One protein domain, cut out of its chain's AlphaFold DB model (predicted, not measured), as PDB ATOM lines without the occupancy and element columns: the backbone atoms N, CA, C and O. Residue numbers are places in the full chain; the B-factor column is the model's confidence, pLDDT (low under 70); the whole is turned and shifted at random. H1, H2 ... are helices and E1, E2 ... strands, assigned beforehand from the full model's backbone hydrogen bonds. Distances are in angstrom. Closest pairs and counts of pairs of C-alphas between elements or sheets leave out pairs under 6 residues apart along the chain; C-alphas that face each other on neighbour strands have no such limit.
ATOM      1  N   PHE A 173     164.120 113.476 147.573       92.31
ATOM      2  CA  PHE A 173     164.527 114.863 147.403       92.31
ATOM      3  C   PHE A 173     164.964 115.453 148.747       92.31
ATOM      4  O   PHE A 173     164.387 115.145 149.796       92.31
ATOM      5  N   PRO A 174     165.973 116.338 148.734       91.44
ATOM      6  CA  PRO A 174     166.347 117.092 149.919       91.44
ATOM      7  C   PRO A 174     165.182 117.948 150.412       91.44
ATOM      8  O   PRO A 174     164.445 118.519 149.604       91.44
ATOM      9  N   GLN A 175     165.067 118.124 151.729       89.81
ATOM     10  CA  GLN A 175     163.980 118.921 152.305       89.81
ATOM     11  C   GLN A 175     163.978 120.372 151.800       89.81
ATOM     12  O   GLN A 175     162.916 120.924 151.546       89.81
ATOM     13  N   ASN A 176     165.149 120.979 151.592       89.81
ATOM     14  CA  ASN A 176     165.237 122.334 151.041       89.81
ATOM     15  C   ASN A 176     164.680 122.402 149.613       89.81
ATOM     16  O   ASN A 176     163.898 123.293 149.295       89.81
ATOM     17  N   THR A 177     165.020 121.429 148.768       92.88
ATOM     18  CA  THR A 177     164.450 121.327 147.420       92.88
ATOM     19  C   THR A 177     162.942 121.087 147.451       92.88
ATOM     20  O   THR A 177     162.226 121.742 146.702       92.88
ATOM     21  N   LEU A 178     162.433 120.228 148.343       93.88
ATOM     22  CA  LEU A 178     160.987 120.061 148.538       93.88
ATOM     23  C   LEU A 178     160.315 121.373 148.963       93.88
ATOM     24  O   LEU A 178     159.273 121.717 148.414       93.88
ATOM     25  N   ASN A 179     160.929 122.145 149.861       92.88
ATOM     26  CA  ASN A 179     160.411 123.455 150.263       92.88
ATOM     27  C   ASN A 179     160.357 124.430 149.076       92.88
ATOM     28  O   ASN A 179     159.363 125.132 148.915       92.88
ATOM     29  N   ASN A 180     161.376 124.438 148.209       93.69
ATOM     30  CA  ASN A 180     161.341 125.223 146.971       93.69
ATOM     31  C   ASN A 180     160.222 124.749 146.027       93.69
ATOM     32  O   ASN A 180     159.546 125.575 145.419       93.69
ATOM     33  N   LEU A 181     159.985 123.439 145.909       95.38
ATOM     34  CA  LEU A 181     158.863 122.925 145.117       95.38
ATOM     35  C   LEU A 181     157.519 123.396 145.688       95.38
ATOM     36  O   LEU A 181     156.691 123.895 144.933       95.38
ATOM     37  N   ILE A 182     157.322 123.294 147.006       94.88
ATOM     38  CA  ILE A 182     156.097 123.729 147.694       94.88
ATOM     39  C   ILE A 182     155.868 125.228 147.459       94.88
ATOM     40  O   ILE A 182     154.874 125.606 146.841       94.88
ATOM     41  N   ASN A 183     156.837 126.069 147.828       93.62
ATOM     42  CA  ASN A 183     156.709 127.530 147.801       93.62
ATOM     43  C   ASN A 183     156.475 128.113 146.397       93.62
ATOM     44  O   ASN A 183     155.936 129.210 146.273       93.62
ATOM     45  N   HIS A 184     156.863 127.395 145.338       94.12
ATOM     46  CA  HIS A 184     156.773 127.876 143.955       94.12
ATOM     47  C   HIS A 184     155.810 127.054 143.082       94.12
ATOM     48  O   HIS A 184     155.857 127.145 141.854       94.12
ATOM     49  N   SER A 185     154.905 126.279 143.694       93.88
ATOM     50  CA  SER A 185     153.938 125.426 142.979       93.88
ATOM     51  C   SER A 185     152.509 125.973 142.901       93.88
ATOM     52  O   SER A 185     151.679 125.395 142.203       93.88
ATOM     53  N   LYS A 186     152.222 127.117 143.533       88.50
ATOM     54  CA  LYS A 186     150.871 127.694 143.643       88.50
ATOM     55  C   LYS A 186     150.143 127.905 142.307       88.50
ATOM     56  O   LYS A 186     148.929 127.747 142.238       88.50
ATOM     57  N   SER A 187     150.858 128.282 141.242       91.06
ATOM     58  CA  SER A 187     150.262 128.522 139.915       91.06
ATOM     59  C   SER A 187     150.204 127.278 139.023       91.06
ATOM     60  O   SER A 187     149.766 127.358 137.872       91.06
ATOM     61  N   LEU A 188     150.662 126.130 139.523       94.00
ATOM     62  CA  LEU A 188     150.667 124.885 138.774       94.00
ATOM     63  C   LEU A 188     149.279 124.238 138.729       94.00
ATOM     64  O   LEU A 188     148.354 124.610 139.445       94.00
ATOM     65  N   LEU A 189     149.123 123.255 137.842       94.38
ATOM     66  CA  LEU A 189     147.857 122.556 137.662       94.38
ATOM     67  C   LEU A 189     147.480 121.724 138.897       94.38
ATOM     68  O   LEU A 189     148.287 120.925 139.383       94.38
ATOM     69  N   GLY A 190     146.223 121.858 139.326       94.12
ATOM     70  CA  GLY A 190     145.611 121.032 140.364       94.12
ATOM     71  C   GLY A 190     146.298 121.140 141.723       94.12
ATOM     72  O   GLY A 190     146.941 122.133 142.051       94.12
ATOM     73  N   ASN A 191     146.192 120.081 142.515       95.81
ATOM     74  CA  ASN A 191     146.718 119.985 143.874       95.81
ATOM     75  C   ASN A 191     148.190 119.527 143.908       95.81
ATOM     76  O   ASN A 191     148.594 118.750 144.773       95.81
ATOM     77  N   THR A 192     149.000 119.996 142.954       96.06
ATOM     78  CA  THR A 192     150.418 119.617 142.822       96.06
ATOM     79  C   THR A 192     151.240 120.006 144.051       96.06
ATOM     80  O   THR A 192     152.019 119.191 144.538       96.06
ATOM     81  N   GLU A 193     151.021 121.207 144.596       95.19
ATOM     82  CA  GLU A 193     151.657 121.668 145.837       95.19
ATOM     83  C   GLU A 193     151.462 120.669 146.979       95.19
ATOM     84  O   GLU A 193     152.409 120.264 147.654       95.19
ATOM     85  N   THR A 194     150.224 120.226 147.173       95.06
ATOM     86  CA  THR A 194     149.868 119.345 148.279       95.06
ATOM     87  C   THR A 194     150.507 117.959 148.126       95.06
ATOM     88  O   THR A 194     150.865 117.348 149.128       95.06
ATOM     89  N   ILE A 195     150.769 117.472 146.904       96.06
ATOM     90  CA  ILE A 195     151.571 116.246 146.699       96.06
ATOM     91  C   ILE A 195     153.012 116.423 147.200       96.06
ATOM     92  O   ILE A 195     153.579 115.497 147.793       96.06
ATOM     93  N   PHE A 196     153.605 117.606 147.019       95.31
ATOM     94  CA  PHE A 196     154.921 117.911 147.584       95.31
ATOM     95  C   PHE A 196     154.873 118.015 149.109       95.31
ATOM     96  O   PHE A 196     155.748 117.466 149.768       95.31
ATOM     97  N   GLN A 197     153.831 118.627 149.678       93.44
ATOM     98  CA  GLN A 197     153.639 118.718 151.134       93.44
ATOM     99  C   GLN A 197     153.465 117.341 151.794       93.44
ATOM    100  O   GLN A 197     154.005 117.092 152.872       93.44
ATOM    101  N   LEU A 198     152.751 116.421 151.137       92.56
ATOM    102  CA  LEU A 198     152.616 115.031 151.586       92.56
ATOM    103  C   LEU A 198     153.918 114.231 151.448       92.56
ATOM    104  O   LEU A 198     154.029 113.120 151.977       92.56
ATOM    105  N   SER A 199     154.913 114.778 150.748       89.44
ATOM    106  CA  SER A 199     156.211 114.146 150.596       89.44
ATOM    107  C   SER A 199     157.167 114.600 151.705       89.44
ATOM    108  O   SER A 199     157.539 115.765 151.778       89.44
ATOM    109  N   LYS A 200     157.587 113.689 152.594       78.56
ATOM    110  CA  LYS A 200     158.575 113.983 153.645       78.56
ATOM    111  C   LYS A 200     159.965 113.648 153.107       78.56
ATOM    112  O   LYS A 200     160.234 112.490 152.803       78.56
ATOM    113  N   GLY A 201     160.860 114.631 153.005       68.50
ATOM    114  CA  GLY A 201     162.241 114.389 152.585       68.50
ATOM    115  C   GLY A 201     162.970 113.570 153.646       68.50
ATOM    116  O   GLY A 201     163.307 114.086 154.709       68.50
ATOM    117  N   LYS A 202     163.194 112.274 153.401       63.28
ATOM    118  CA  LYS A 202     163.760 111.367 154.421       63.28
ATOM    119  C   LYS A 202     165.287 111.375 154.467       63.28
ATOM    120  O   LYS A 202     165.867 110.787 155.377       63.28
ATOM    121  N   ARG A 203     165.954 111.977 153.481       64.12
ATOM    122  CA  ARG A 203     167.408 111.873 153.307       64.12
ATOM    123  C   ARG A 203     168.092 113.226 153.450       64.12
ATOM    124  O   ARG A 203     167.656 114.227 152.889       64.12
ATOM    125  N   THR A 204     169.215 113.233 154.162       67.31
ATOM    126  CA  THR A 204     170.183 114.324 154.074       67.31
ATOM    127  C   THR A 204     170.828 114.287 152.695       67.31
ATOM    128  O   THR A 204     171.215 113.231 152.192       67.31
ATOM    129  N   PHE A 205     170.911 115.443 152.047       74.62
ATOM    130  CA  PHE A 205     171.508 115.539 150.728       74.62
ATOM    131  C   PHE A 205     173.032 115.575 150.837       74.62
ATOM    132  O   PHE A 205     173.557 116.485 151.477       74.62
ATOM    133  N   PRO A 206     173.767 114.640 150.211       72.12
ATOM    134  CA  PRO A 206     175.226 114.617 150.272       72.12
ATOM    135  C   PRO A 206     175.891 115.578 149.264       72.12
ATOM    136  O   PRO A 206     177.094 115.459 149.017       72.12
ATOM    137  N   GLY A 207     175.110 116.450 148.616       77.69
ATOM    138  CA  GLY A 207     175.585 117.418 147.630       77.69
ATOM    139  C   GLY A 207     175.945 118.780 148.208       77.69
ATOM    140  O   GLY A 207     175.901 119.002 149.416       77.69
ATOM    141  N   ASP A 208     176.337 119.672 147.307       79.56
ATOM    142  CA  ASP A 208     176.704 121.043 147.632       79.56
ATOM    143  C   ASP A 208     175.444 121.924 147.657       79.56
ATOM    144  O   ASP A 208     174.360 121.516 147.230       79.56
ATOM    145  N   ARG A 209     175.575 123.153 148.159       82.56
ATOM    146  CA  ARG A 209     174.494 124.144 148.144       82.56
ATOM    147  C   ARG A 209     174.956 125.443 147.515       82.56
ATOM    148  O   ARG A 209     176.073 125.889 147.768       82.56
ATOM    149  N   TYR A 210     174.064 126.058 146.749       82.88
ATOM    150  CA  TYR A 210     174.222 127.413 146.238       82.88
ATOM    151  C   TYR A 210     172.983 128.229 146.581       82.88
ATOM    152  O   TYR A 210     171.900 127.964 146.056       82.88
ATOM    153  N   GLY A 211     173.129 129.197 147.488       84.31
ATOM    154  CA  GLY A 211     171.983 129.930 148.022       84.31
ATOM    155  C   GLY A 211     170.905 128.961 148.547       84.31
ATOM    156  O   GLY A 211     171.227 128.118 149.391       84.31
ATOM    157  N   PRO A 212     169.650 129.036 148.055       83.62
ATOM    158  CA  PRO A 212     168.567 128.147 148.476       83.62
ATOM    159  C   PRO A 212     168.545 126.782 147.762       83.62
ATOM    160  O   PRO A 212     167.675 125.962 148.066       83.62
ATOM    161  N   PHE A 213     169.444 126.518 146.808       88.44
ATOM    162  CA  PHE A 213     169.380 125.329 145.957       88.44
ATOM    163  C   PHE A 213     170.353 124.240 146.399       88.44
ATOM    164  O   PHE A 213     171.546 124.487 146.588       88.44
ATOM    165  N   ASP A 214     169.843 123.015 146.504       87.06
ATOM    166  CA  ASP A 214     170.672 121.823 146.624       87.06
ATOM    167  C   ASP A 214     171.179 121.416 145.234       87.06
ATOM    168  O   ASP A 214     170.418 121.336 144.268       87.06
ATOM    169  N   ILE A 215     172.479 121.159 145.132       83.31
ATOM    170  CA  ILE A 215     173.157 120.836 143.878       83.31
ATOM    171  C   ILE A 215     173.915 119.524 144.026       83.31
ATOM    172  O   ILE A 215     174.684 119.336 144.972       83.31
ATOM    173  N   ALA A 216     173.721 118.602 143.082       78.06
ATOM    174  CA  ALA A 216     174.438 117.335 143.057       78.06
ATOM    175  C   ALA A 216     175.930 117.600 143.233       78.06
ATOM    176  O   ALA A 216     176.501 118.409 142.499       78.06
ATOM    177  N   ARG A 217     176.554 116.918 144.208       67.56
ATOM    178  CA  ARG A 217     177.974 117.109 144.510       67.56
ATOM    179  C   ARG A 217     178.765 117.090 143.214       67.56
ATOM    180  O   ARG A 217     178.751 116.083 142.490       67.56
ATOM    181  N   LEU A 218     179.464 118.183 142.947       57.19
ATOM    182  CA  LEU A 218     180.261 118.347 141.744       57.19
ATOM    183  C   LEU A 218     181.470 117.406 141.844       57.19
ATOM    184  O   LEU A 218     182.545 117.779 142.312       57.19
ATOM    185  N   VAL A 336     173.216 126.448 132.993       84.44
ATOM    186  CA  VAL A 336     172.415 127.140 133.999       84.44
ATOM    187  C   VAL A 336     173.279 128.115 134.799       84.44
ATOM    188  O   VAL A 336     174.266 127.728 135.427       84.44
ATOM    189  N   SER A 337     172.858 129.375 134.831       85.00
ATOM    190  CA  SER A 337     173.345 130.385 135.764       85.00
ATOM    191  C   SER A 337     172.582 130.258 137.078       85.00
ATOM    192  O   SER A 337     171.370 130.478 137.145       85.00
ATOM    193  N   LEU A 338     173.295 129.889 138.143       85.06
ATOM    194  CA  LEU A 338     172.702 129.733 139.471       85.06
ATOM    195  C   LEU A 338     172.230 131.071 140.061       85.06
ATOM    196  O   LEU A 338     171.270 131.079 140.825       85.06
ATOM    197  N   ASP A 339     172.851 132.188 139.666       84.25
ATOM    198  CA  ASP A 339     172.412 133.540 140.035       84.25
ATOM    199  C   ASP A 339     171.087 133.893 139.367       84.25
ATOM    200  O   ASP A 339     170.129 134.244 140.047       84.25
ATOM    201  N   LYS A 340     170.982 133.694 138.044       85.94
ATOM    202  CA  LYS A 340     169.719 133.902 137.321       85.94
ATOM    203  C   LYS A 340     168.614 133.010 137.861       85.94
ATOM    204  O   LYS A 340     167.472 133.444 137.964       85.94
ATOM    205  N   LEU A 341     168.947 131.766 138.206       88.06
ATOM    206  CA  LEU A 341     168.000 130.857 138.835       88.06
ATOM    207  C   LEU A 341     167.563 131.381 140.211       88.06
ATOM    208  O   LEU A 341     166.374 131.350 140.503       88.06
ATOM    209  N   ALA A 342     168.485 131.888 141.034       88.50
ATOM    210  CA  ALA A 342     168.157 132.470 142.336       88.50
ATOM    211  C   ALA A 342     167.227 133.678 142.184       88.50
ATOM    212  O   ALA A 342     166.166 133.700 142.806       88.50
ATOM    213  N   ASP A 343     167.568 134.605 141.289       87.88
ATOM    214  CA  ASP A 343     166.752 135.777 140.967       87.88
ATOM    215  C   ASP A 343     165.366 135.376 140.454       87.88
ATOM    216  O   ASP A 343     164.349 135.929 140.873       87.88
ATOM    217  N   ALA A 344     165.303 134.366 139.582       88.25
ATOM    218  CA  ALA A 344     164.049 133.848 139.056       88.25
ATOM    219  C   ALA A 344     163.138 133.311 140.167       88.25
ATOM    220  O   ALA A 344     161.920 133.405 140.048       88.25
ATOM    221  N   PHE A 345     163.681 132.754 141.248       90.56
ATOM    222  CA  PHE A 345     162.888 132.270 142.381       90.56
ATOM    223  C   PHE A 345     162.436 133.389 143.334       90.56
ATOM    224  O   PHE A 345     161.606 133.133 144.198       90.56
ATOM    225  N   LEU A 346     162.890 134.635 143.170       88.69
ATOM    226  CA  LEU A 346     162.403 135.758 143.985       88.69
ATOM    227  C   LEU A 346     160.984 136.204 143.606       88.69
ATOM    228  O   LEU A 346     160.324 136.883 144.392       88.69
ATOM    229  N   THR A 347     160.504 135.839 142.416       85.62
ATOM    230  CA  THR A 347     159.200 136.265 141.898       85.62
ATOM    231  C   THR A 347     158.327 135.081 141.481       85.62
ATOM    232  O   THR A 347     158.800 134.060 140.968       85.62
ATOM    233  N   GLU A 348     157.014 135.213 141.690       85.12
ATOM    234  CA  GLU A 348     156.043 134.328 141.049       85.12
ATOM    235  C   GLU A 348     155.979 134.615 139.544       85.12
ATOM    236  O   GLU A 348     156.121 135.748 139.087       85.12
ATOM    237  N   ASP A 349     155.744 133.563 138.767       88.50
ATOM    238  CA  ASP A 349     155.701 133.612 137.309       88.50
ATOM    239  C   ASP A 349     154.451 132.902 136.776       88.50
ATOM    240  O   ASP A 349     153.721 132.213 137.500       88.50
ATOM    241  N   ASN A 350     154.236 133.013 135.463       89.56
ATOM    242  CA  ASN A 350     153.213 132.223 134.785       89.56
ATOM    243  C   ASN A 350     153.462 130.702 134.947       89.56
ATOM    244  O   ASN A 350     154.612 130.284 135.133       89.56
ATOM    245  N   PRO A 351     152.420 129.858 134.813       90.31
ATOM    246  CA  PRO A 351     152.522 128.421 135.085       90.31
ATOM    247  C   PRO A 351     153.643 127.713 134.311       90.31
ATOM    248  O   PRO A 351     154.335 126.864 134.867       90.31
ATOM    249  N   SER A 352     153.881 128.092 133.051       88.56
ATOM    250  CA  SER A 352     154.930 127.488 132.219       88.56
ATOM    251  C   SER A 352     156.336 127.785 132.748       88.56
ATOM    252  O   SER A 352     157.188 126.897 132.773       88.56
ATOM    253  N   ARG A 353     156.588 129.022 133.191       89.25
ATOM    254  CA  ARG A 353     157.862 129.419 133.807       89.25
ATOM    255  C   ARG A 353     158.039 128.828 135.201       89.25
ATOM    256  O   ARG A 353     159.142 128.406 135.527       89.25
ATOM    257  N   GLN A 354     156.973 128.732 135.993       91.75
ATOM    258  CA  GLN A 354     157.041 128.094 137.312       91.75
ATOM    259  C   GLN A 354     157.346 126.606 137.192       91.75
ATOM    260  O   GLN A 354     158.279 126.114 137.824       91.75
ATOM    261  N   LEU A 355     156.657 125.904 136.292       92.75
ATOM    262  CA  LEU A 355     156.981 124.519 135.975       92.75
ATOM    263  C   LEU A 355     158.446 124.400 135.544       92.75
ATOM    264  O   LEU A 355     159.161 123.523 136.017       92.75
ATOM    265  N   ALA A 356     158.920 125.313 134.696       91.31
ATOM    266  CA  ALA A 356     160.300 125.311 134.246       91.31
ATOM    267  C   ALA A 356     161.314 125.463 135.393       91.31
ATOM    268  O   ALA A 356     162.255 124.676 135.478       91.31
ATOM    269  N   LYS A 357     161.076 126.403 136.313       92.31
ATOM    270  CA  LYS A 357     161.866 126.596 137.536       92.31
ATOM    271  C   LYS A 357     161.949 125.311 138.366       92.31
ATOM    272  O   LYS A 357     163.047 124.879 138.716       92.31
ATOM    273  N   LEU A 358     160.806 124.664 138.617       94.31
ATOM    274  CA  LEU A 358     160.742 123.433 139.415       94.31
ATOM    275  C   LEU A 358     161.489 122.265 138.751       94.31
ATOM    276  O   LEU A 358     162.162 121.482 139.424       94.31
ATOM    277  N   ARG A 359     161.426 122.178 137.417       93.81
ATOM    278  CA  ARG A 359     162.181 121.191 136.631       93.81
ATOM    279  C   ARG A 359     163.690 121.390 136.752       93.81
ATOM    280  O   ARG A 359     164.408 120.408 136.929       93.81
ATOM    281  N   VAL A 360     164.174 122.635 136.678       92.06
ATOM    282  CA  VAL A 360     165.610 122.944 136.805       92.06
ATOM    283  C   VAL A 360     166.133 122.569 138.191       92.06
ATOM    284  O   VAL A 360     167.155 121.891 138.276       92.06
ATOM    285  N   ILE A 361     165.438 122.930 139.275       92.38
ATOM    286  CA  ILE A 361     165.923 122.601 140.629       92.38
ATOM    287  C   ILE A 361     165.905 121.095 140.910       92.38
ATOM    288  O   ILE A 361     166.834 120.581 141.524       92.38
ATOM    289  N   SER A 362     164.907 120.359 140.405       93.38
ATOM    290  CA  SER A 362     164.906 118.897 140.516       93.38
ATOM    291  C   SER A 362     166.053 118.274 139.718       93.38
ATOM    292  O   SER A 362     166.729 117.357 140.185       93.38
ATOM    293  N   TRP A 363     166.314 118.797 138.522       92.19
ATOM    294  CA  TRP A 363     167.405 118.340 137.675       92.19
ATOM    295  C   TRP A 363     168.781 118.577 138.307       92.19
ATOM    296  O   TRP A 363     169.639 117.694 138.239       92.19
ATOM    297  N   LEU A 364     168.979 119.711 138.988       89.75
ATOM    298  CA  LEU A 364     170.223 120.032 139.692       89.75
ATOM    299  C   LEU A 364     170.583 119.018 140.786       89.75
ATOM    300  O   LEU A 364     171.762 118.867 141.085       89.75
ATOM    301  N   LEU A 365     169.622 118.250 141.314       89.25
ATOM    302  CA  LEU A 365     169.896 117.148 142.248       89.25
ATOM    303  C   LEU A 365     170.679 115.987 141.622       89.25
ATOM    304  O   LEU A 365     171.281 115.187 142.343       89.25
ATOM    305  N   LYS A 366     170.657 115.863 140.289       85.62
ATOM    306  CA  LYS A 366     171.257 114.747 139.540       85.62
ATOM    307  C   LYS A 366     172.284 115.199 138.504       85.62
ATOM    308  O   LYS A 366     173.203 114.431 138.201       85.62
ATOM    309  N   SER A 367     172.135 116.402 137.950       81.62
ATOM    310  CA  SER A 367     173.024 116.905 136.907       81.62
ATOM    311  C   SER A 367     174.442 117.071 137.425       81.62
ATOM    312  O   SER A 367     174.679 117.623 138.494       81.62
ATOM    313  N   ARG A 368     175.405 116.606 136.634       74.25
ATOM    314  CA  ARG A 368     176.834 116.809 136.908       74.25
ATOM    315  C   ARG A 368     177.437 117.908 136.051       74.25
ATOM    316  O   ARG A 368     178.542 118.360 136.344       74.25
ATOM    317  N   THR A 369     176.747 118.287 134.977       73.19
ATOM    318  CA  THR A 369     177.277 119.218 133.984       73.19
ATOM    319  C   THR A 369     176.573 120.553 134.008       73.19
ATOM    320  O   THR A 369     177.161 121.489 133.500       73.19
ATOM    321  N   GLY A 370     175.354 120.652 134.558       78.62
ATOM    322  CA  GLY A 370     174.560 121.880 134.534       78.62
ATOM    323  C   GLY A 370     174.310 122.424 133.128       78.62
ATOM    324  O   GLY A 370     173.964 123.593 132.980       78.62
ATOM    325  N   ASN A 371     174.460 121.582 132.103       78.81
ATOM    326  CA  ASN A 371     174.154 121.908 130.723       78.81
ATOM    327  C   ASN A 371     172.647 121.755 130.484       78.81
ATOM    328  O   ASN A 371     172.104 120.650 130.543       78.81
ATOM    329  N   LEU A 372     171.969 122.857 130.185       79.75
ATOM    330  CA  LEU A 372     170.527 122.899 129.954       79.75
ATOM    331  C   LEU A 372     170.101 122.061 128.730       79.75
ATOM    332  O   LEU A 372     168.926 121.729 128.587       79.75
ATOM    333  N   ASN A 373     171.032 121.638 127.869       73.69
ATOM    334  CA  ASN A 373     170.746 120.708 126.774       73.69
ATOM    335  C   ASN A 373     170.489 119.265 127.242       73.69
ATOM    336  O   ASN A 373     170.040 118.441 126.443       73.69
ATOM    337  N   GLU A 374     170.727 118.935 128.520       77.56
ATOM    338  CA  GLU A 374     170.305 117.655 129.119       77.56
ATOM    339  C   GLU A 374     168.775 117.453 129.049       77.56
ATOM    340  O   GLU A 374     168.281 116.328 129.137       77.56
ATOM    341  N   PHE A 375     168.015 118.527 128.827       77.12
ATOM    342  CA  PHE A 375     166.576 118.500 128.600       77.12
ATOM    343  C   PHE A 375     166.265 118.155 127.135       77.12
ATOM    344  O   PHE A 375     166.052 119.033 126.300       77.12
ATOM    345  N   VAL A 376     166.222 116.856 126.819       60.25
ATOM    346  CA  VAL A 376     166.163 116.338 125.438       60.25
ATOM    347  C   VAL A 376     164.996 116.893 124.611       60.25
ATOM    348  O   VAL A 376     165.202 117.164 123.428       60.25
ATOM    349  N   ASN A 377     163.824 117.101 125.226       55.25
ATOM    350  CA  ASN A 377     162.582 117.531 124.565       55.25
ATOM    351  C   ASN A 377     161.904 118.752 125.219       55.25
ATOM    352  O   ASN A 377     160.705 118.966 125.044       55.25
ATOM    353  N   GLY A 378     162.649 119.596 125.942       54.00
ATOM    354  CA  GLY A 378     162.115 120.925 126.240       54.00
ATOM    355  C   GLY A 378     162.692 121.642 127.445       54.00
ATOM    356  O   GLY A 378     162.422 121.270 128.589       54.00
ATOM    357  N   PHE A 379     163.299 122.784 127.141       54.91
ATOM    358  CA  PHE A 379     162.691 124.093 127.383       54.91
ATOM    359  C   PHE A 379     162.407 124.749 126.016       54.91
ATOM    360  O   PHE A 379     163.232 124.594 125.116       54.91
ATOM    361  N   PRO A 380     161.289 125.471 125.802       57.19
ATOM    362  CA  PRO A 380     161.224 126.454 124.723       57.19
ATOM    363  C   PRO A 380     162.446 127.373 124.820       57.19
ATOM    364  O   PRO A 380     162.819 127.749 125.928       57.19
ATOM    365  N   GLU A 381     163.049 127.755 123.696       59.69
ATOM    366  CA  GLU A 381     164.258 128.600 123.668       59.69
ATOM    367  C   GLU A 381     164.168 129.851 124.581       59.69
ATOM    368  O   GLU A 381     165.112 130.092 125.338       59.69
ATOM    369  N   PRO A 382     163.011 130.544 124.701       63.66
ATOM    370  CA  PRO A 382     162.855 131.642 125.660       63.66
ATOM    371  C   PRO A 382     163.041 131.250 127.135       63.66
ATOM    372  O   PRO A 382     163.479 132.069 127.937       63.66
ATOM    373  N   LEU A 383     162.693 130.015 127.511       68.88
ATOM    374  CA  LEU A 383     162.910 129.481 128.860       68.88
ATOM    375  C   LEU A 383     164.353 129.011 129.062       68.88
ATOM    376  O   LEU A 383     164.817 128.983 130.193       68.88
ATOM    377  N   PHE A 384     165.074 128.684 127.991       69.25
ATOM    378  CA  PHE A 384     166.499 128.370 128.056       69.25
ATOM    379  C   PHE A 384     167.306 129.628 128.404       69.25
ATOM    380  O   PHE A 384     168.024 129.657 129.401       69.25
ATOM    381  N   ASN A 385     167.063 130.716 127.664       70.94
ATOM    382  CA  ASN A 385     167.682 132.018 127.916       70.94
ATOM    383  C   ASN A 385     167.325 132.595 129.292       70.94
ATOM    384  O   ASN A 385     168.112 133.340 129.865       70.94
ATOM    385  N   PHE A 386     166.158 132.237 129.834       78.56
ATOM    386  CA  PHE A 386     165.719 132.670 131.160       78.56
ATOM    387  C   PHE A 386     166.633 132.172 132.293       78.56
ATOM    388  O   PHE A 386     166.763 132.854 133.306       78.56
ATOM    389  N   PHE A 387     167.286 131.017 132.121       80.81
ATOM    390  CA  PHE A 387     168.156 130.417 133.138       80.81
ATOM    391  C   PHE A 387     169.648 130.522 132.828       80.81
ATOM    392  O   PHE A 387     170.456 130.053 133.624       80.81
ATOM    393  N   SER A 388     170.028 131.100 131.693       76.88
ATOM    394  CA  SER A 388     171.424 131.214 131.264       76.88
ATOM    395  C   SER A 388     171.916 132.660 131.347       76.88
ATOM    396  O   SER A 388     171.114 133.590 131.255       76.88
ATOM    397  N   ASP A 389     173.225 132.871 131.483       71.88
ATOM    398  CA  ASP A 389     173.820 134.210 131.503       71.88
ATOM    399  C   ASP A 389     175.126 134.242 130.703       71.88
ATOM    400  O   ASP A 389     175.964 133.355 130.856       71.88
ATOM    401  N   GLN A 390     175.313 135.253 129.850       63.81
ATOM    402  CA  GLN A 390     176.572 135.441 129.119       63.81
ATOM    403  C   GLN A 390     177.614 136.228 129.912       63.81
ATOM    404  O   GLN A 390     178.804 136.084 129.634       63.81
ATOM    405  N   ASP A 391     177.180 136.999 130.908       62.62
ATOM    406  CA  ASP A 391     178.022 137.980 131.592       62.62
ATOM    407  C   ASP A 391     178.277 137.621 133.065       62.62
ATOM    408  O   ASP A 391     178.887 138.407 133.792       62.62
ATOM    409  N   SER A 392     177.839 136.441 133.528       57.47
ATOM    410  CA  SER A 392     177.992 136.061 134.936       57.47
ATOM    411  C   SER A 392     179.479 135.928 135.314       57.47
ATOM    412  O   SER A 392     180.194 135.094 134.750       57.47
ATOM    413  N   PRO A 393     179.968 136.697 136.307       52.97
ATOM    414  CA  PRO A 393     181.351 136.625 136.780       52.97
ATOM    415  C   PRO A 393     181.595 135.444 137.744       52.97
ATOM    416  O   PRO A 393     182.638 135.378 138.404       52.97
ATOM    417  N   ASN A 394     180.627 134.535 137.895       56.91
ATOM    418  CA  ASN A 394     180.574 133.593 139.005       56.91
ATOM    419  C   ASN A 394     181.411 132.320 138.773       56.91
ATOM    420  O   ASN A 394     181.206 131.559 137.831       56.91
ATOM    421  N   LYS A 395     182.330 132.029 139.704       46.81
ATOM    422  CA  LYS A 395     183.220 130.850 139.681       46.81
ATOM    423  C   LYS A 395     182.502 129.506 139.892       46.81
ATOM    424  O   LYS A 395     183.111 128.459 139.669       46.81
TER     425      LYS A 395
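What this domain is: This is residues 173 to 218 and 336 to 395 of the 489 residues of the protein "3'-5' exonuclease domain and Rad3-related DNA helicase" of Oenococcus oeni (strain ATCC BAA-331 / PSU-1) (UniProt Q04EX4). The long helix H4 is in the middle; H1 runs beside it the opposite way with H2 folded back on H1, while H3 folds back along another side of H4 and H5 meets H3 with its last residues, about perpendicular to it. A small two-stranded hairpin, E1 and E2, packs through E2 on residues 175 to 180 of H1 and 361 to 364 of H4. The printed part has 106 residues, with five named helices and two named strands in the order H1 H2 E1 E2 H3 H4 H5, and the sheet, order E1 - E2, is antiparallel. The class is mostly helix, though under half of the residues are in named elements. The whole is compact, with a radius of gyration of the C-alphas of 13.5 A and spans of 39 by 32 by 26 A.

Where its parts are: Find C-alpha 175 at (163.980, 118.921, 152.305); from there H1, residues 175 to 183, runs 12.1 A. H2, residues 192 to 197, follows over 9.0 A. Look next for E1, residues 208 to 210, 7.0 A long, and E2, residues 213 to 215, 6.2 A long. Past the cut, H3 takes residues 338 to 345 over 10.5 A. At C-alpha 351, (152.522, 128.421, 135.085), H4 begins and runs 20.1 A to residue 364. H5, residues 381 to 387, covers 10.4 A and ends at C-alpha 387, (168.156, 130.417, 133.138).

How they stand to each other: Start at H4: with its residues 358 to 362 alone it touches H1, opposite ways at a shallow tilt of 4 degrees, and the closest C-alphas, of Leu 181 and Leu 358, are 6.0 A apart. H1 and H2 form a helical hairpin and touch, closest at the C-alphas of Ile 182 and Glu 193, 5.2 A, with a tilt of 37 degrees, only just steep. H2 and H4 are apart. In the hairpin E1 and E2, N 208 and O 215 are 2.9 A apart and N 213 and O 210 are 2.9 A apart, within hydrogen-bond range. The closest C-alphas of E2 and H4, of Ile 215 and Leu 364, are 5.2 A apart. H3 and H4, also a helical hairpin, only just touch, with 3 pairs of C-alphas within 8 A; the closest are those of Phe 345 and Lys 357, 7.5 A, and residue 357 alone of H4 takes part. H5 touches H3, about perpendicular at 78 degrees, with the C-alphas of Lys 340 and Phe 387 closest at 5.7 A. H4 and H5 are close but not clearly touching, the closest C-alphas, of Arg 353 and Leu 383, being 7.1 A apart. In H1, H2, H3 and H4 every O i to N i+4 pair is within hydrogen-bond range; in H5 2 of 3 are.

The domain as a whole: The two C-alphas farthest apart are those of Leu 198 and Asp 391, 39.6 A. Residues 219 to 335 are not printed, and C-alphas 218 and 336 are 14.1 A apart across this cut. Of the links that are printed whole, H4 to H5 is long, with 16 residues, 365 to 380. The mean pLDDT of the printed part is 81.9; look for values under 70 at residues 201 to 204, 217 to 218, 376 to 384 and 390 to 395 of this model.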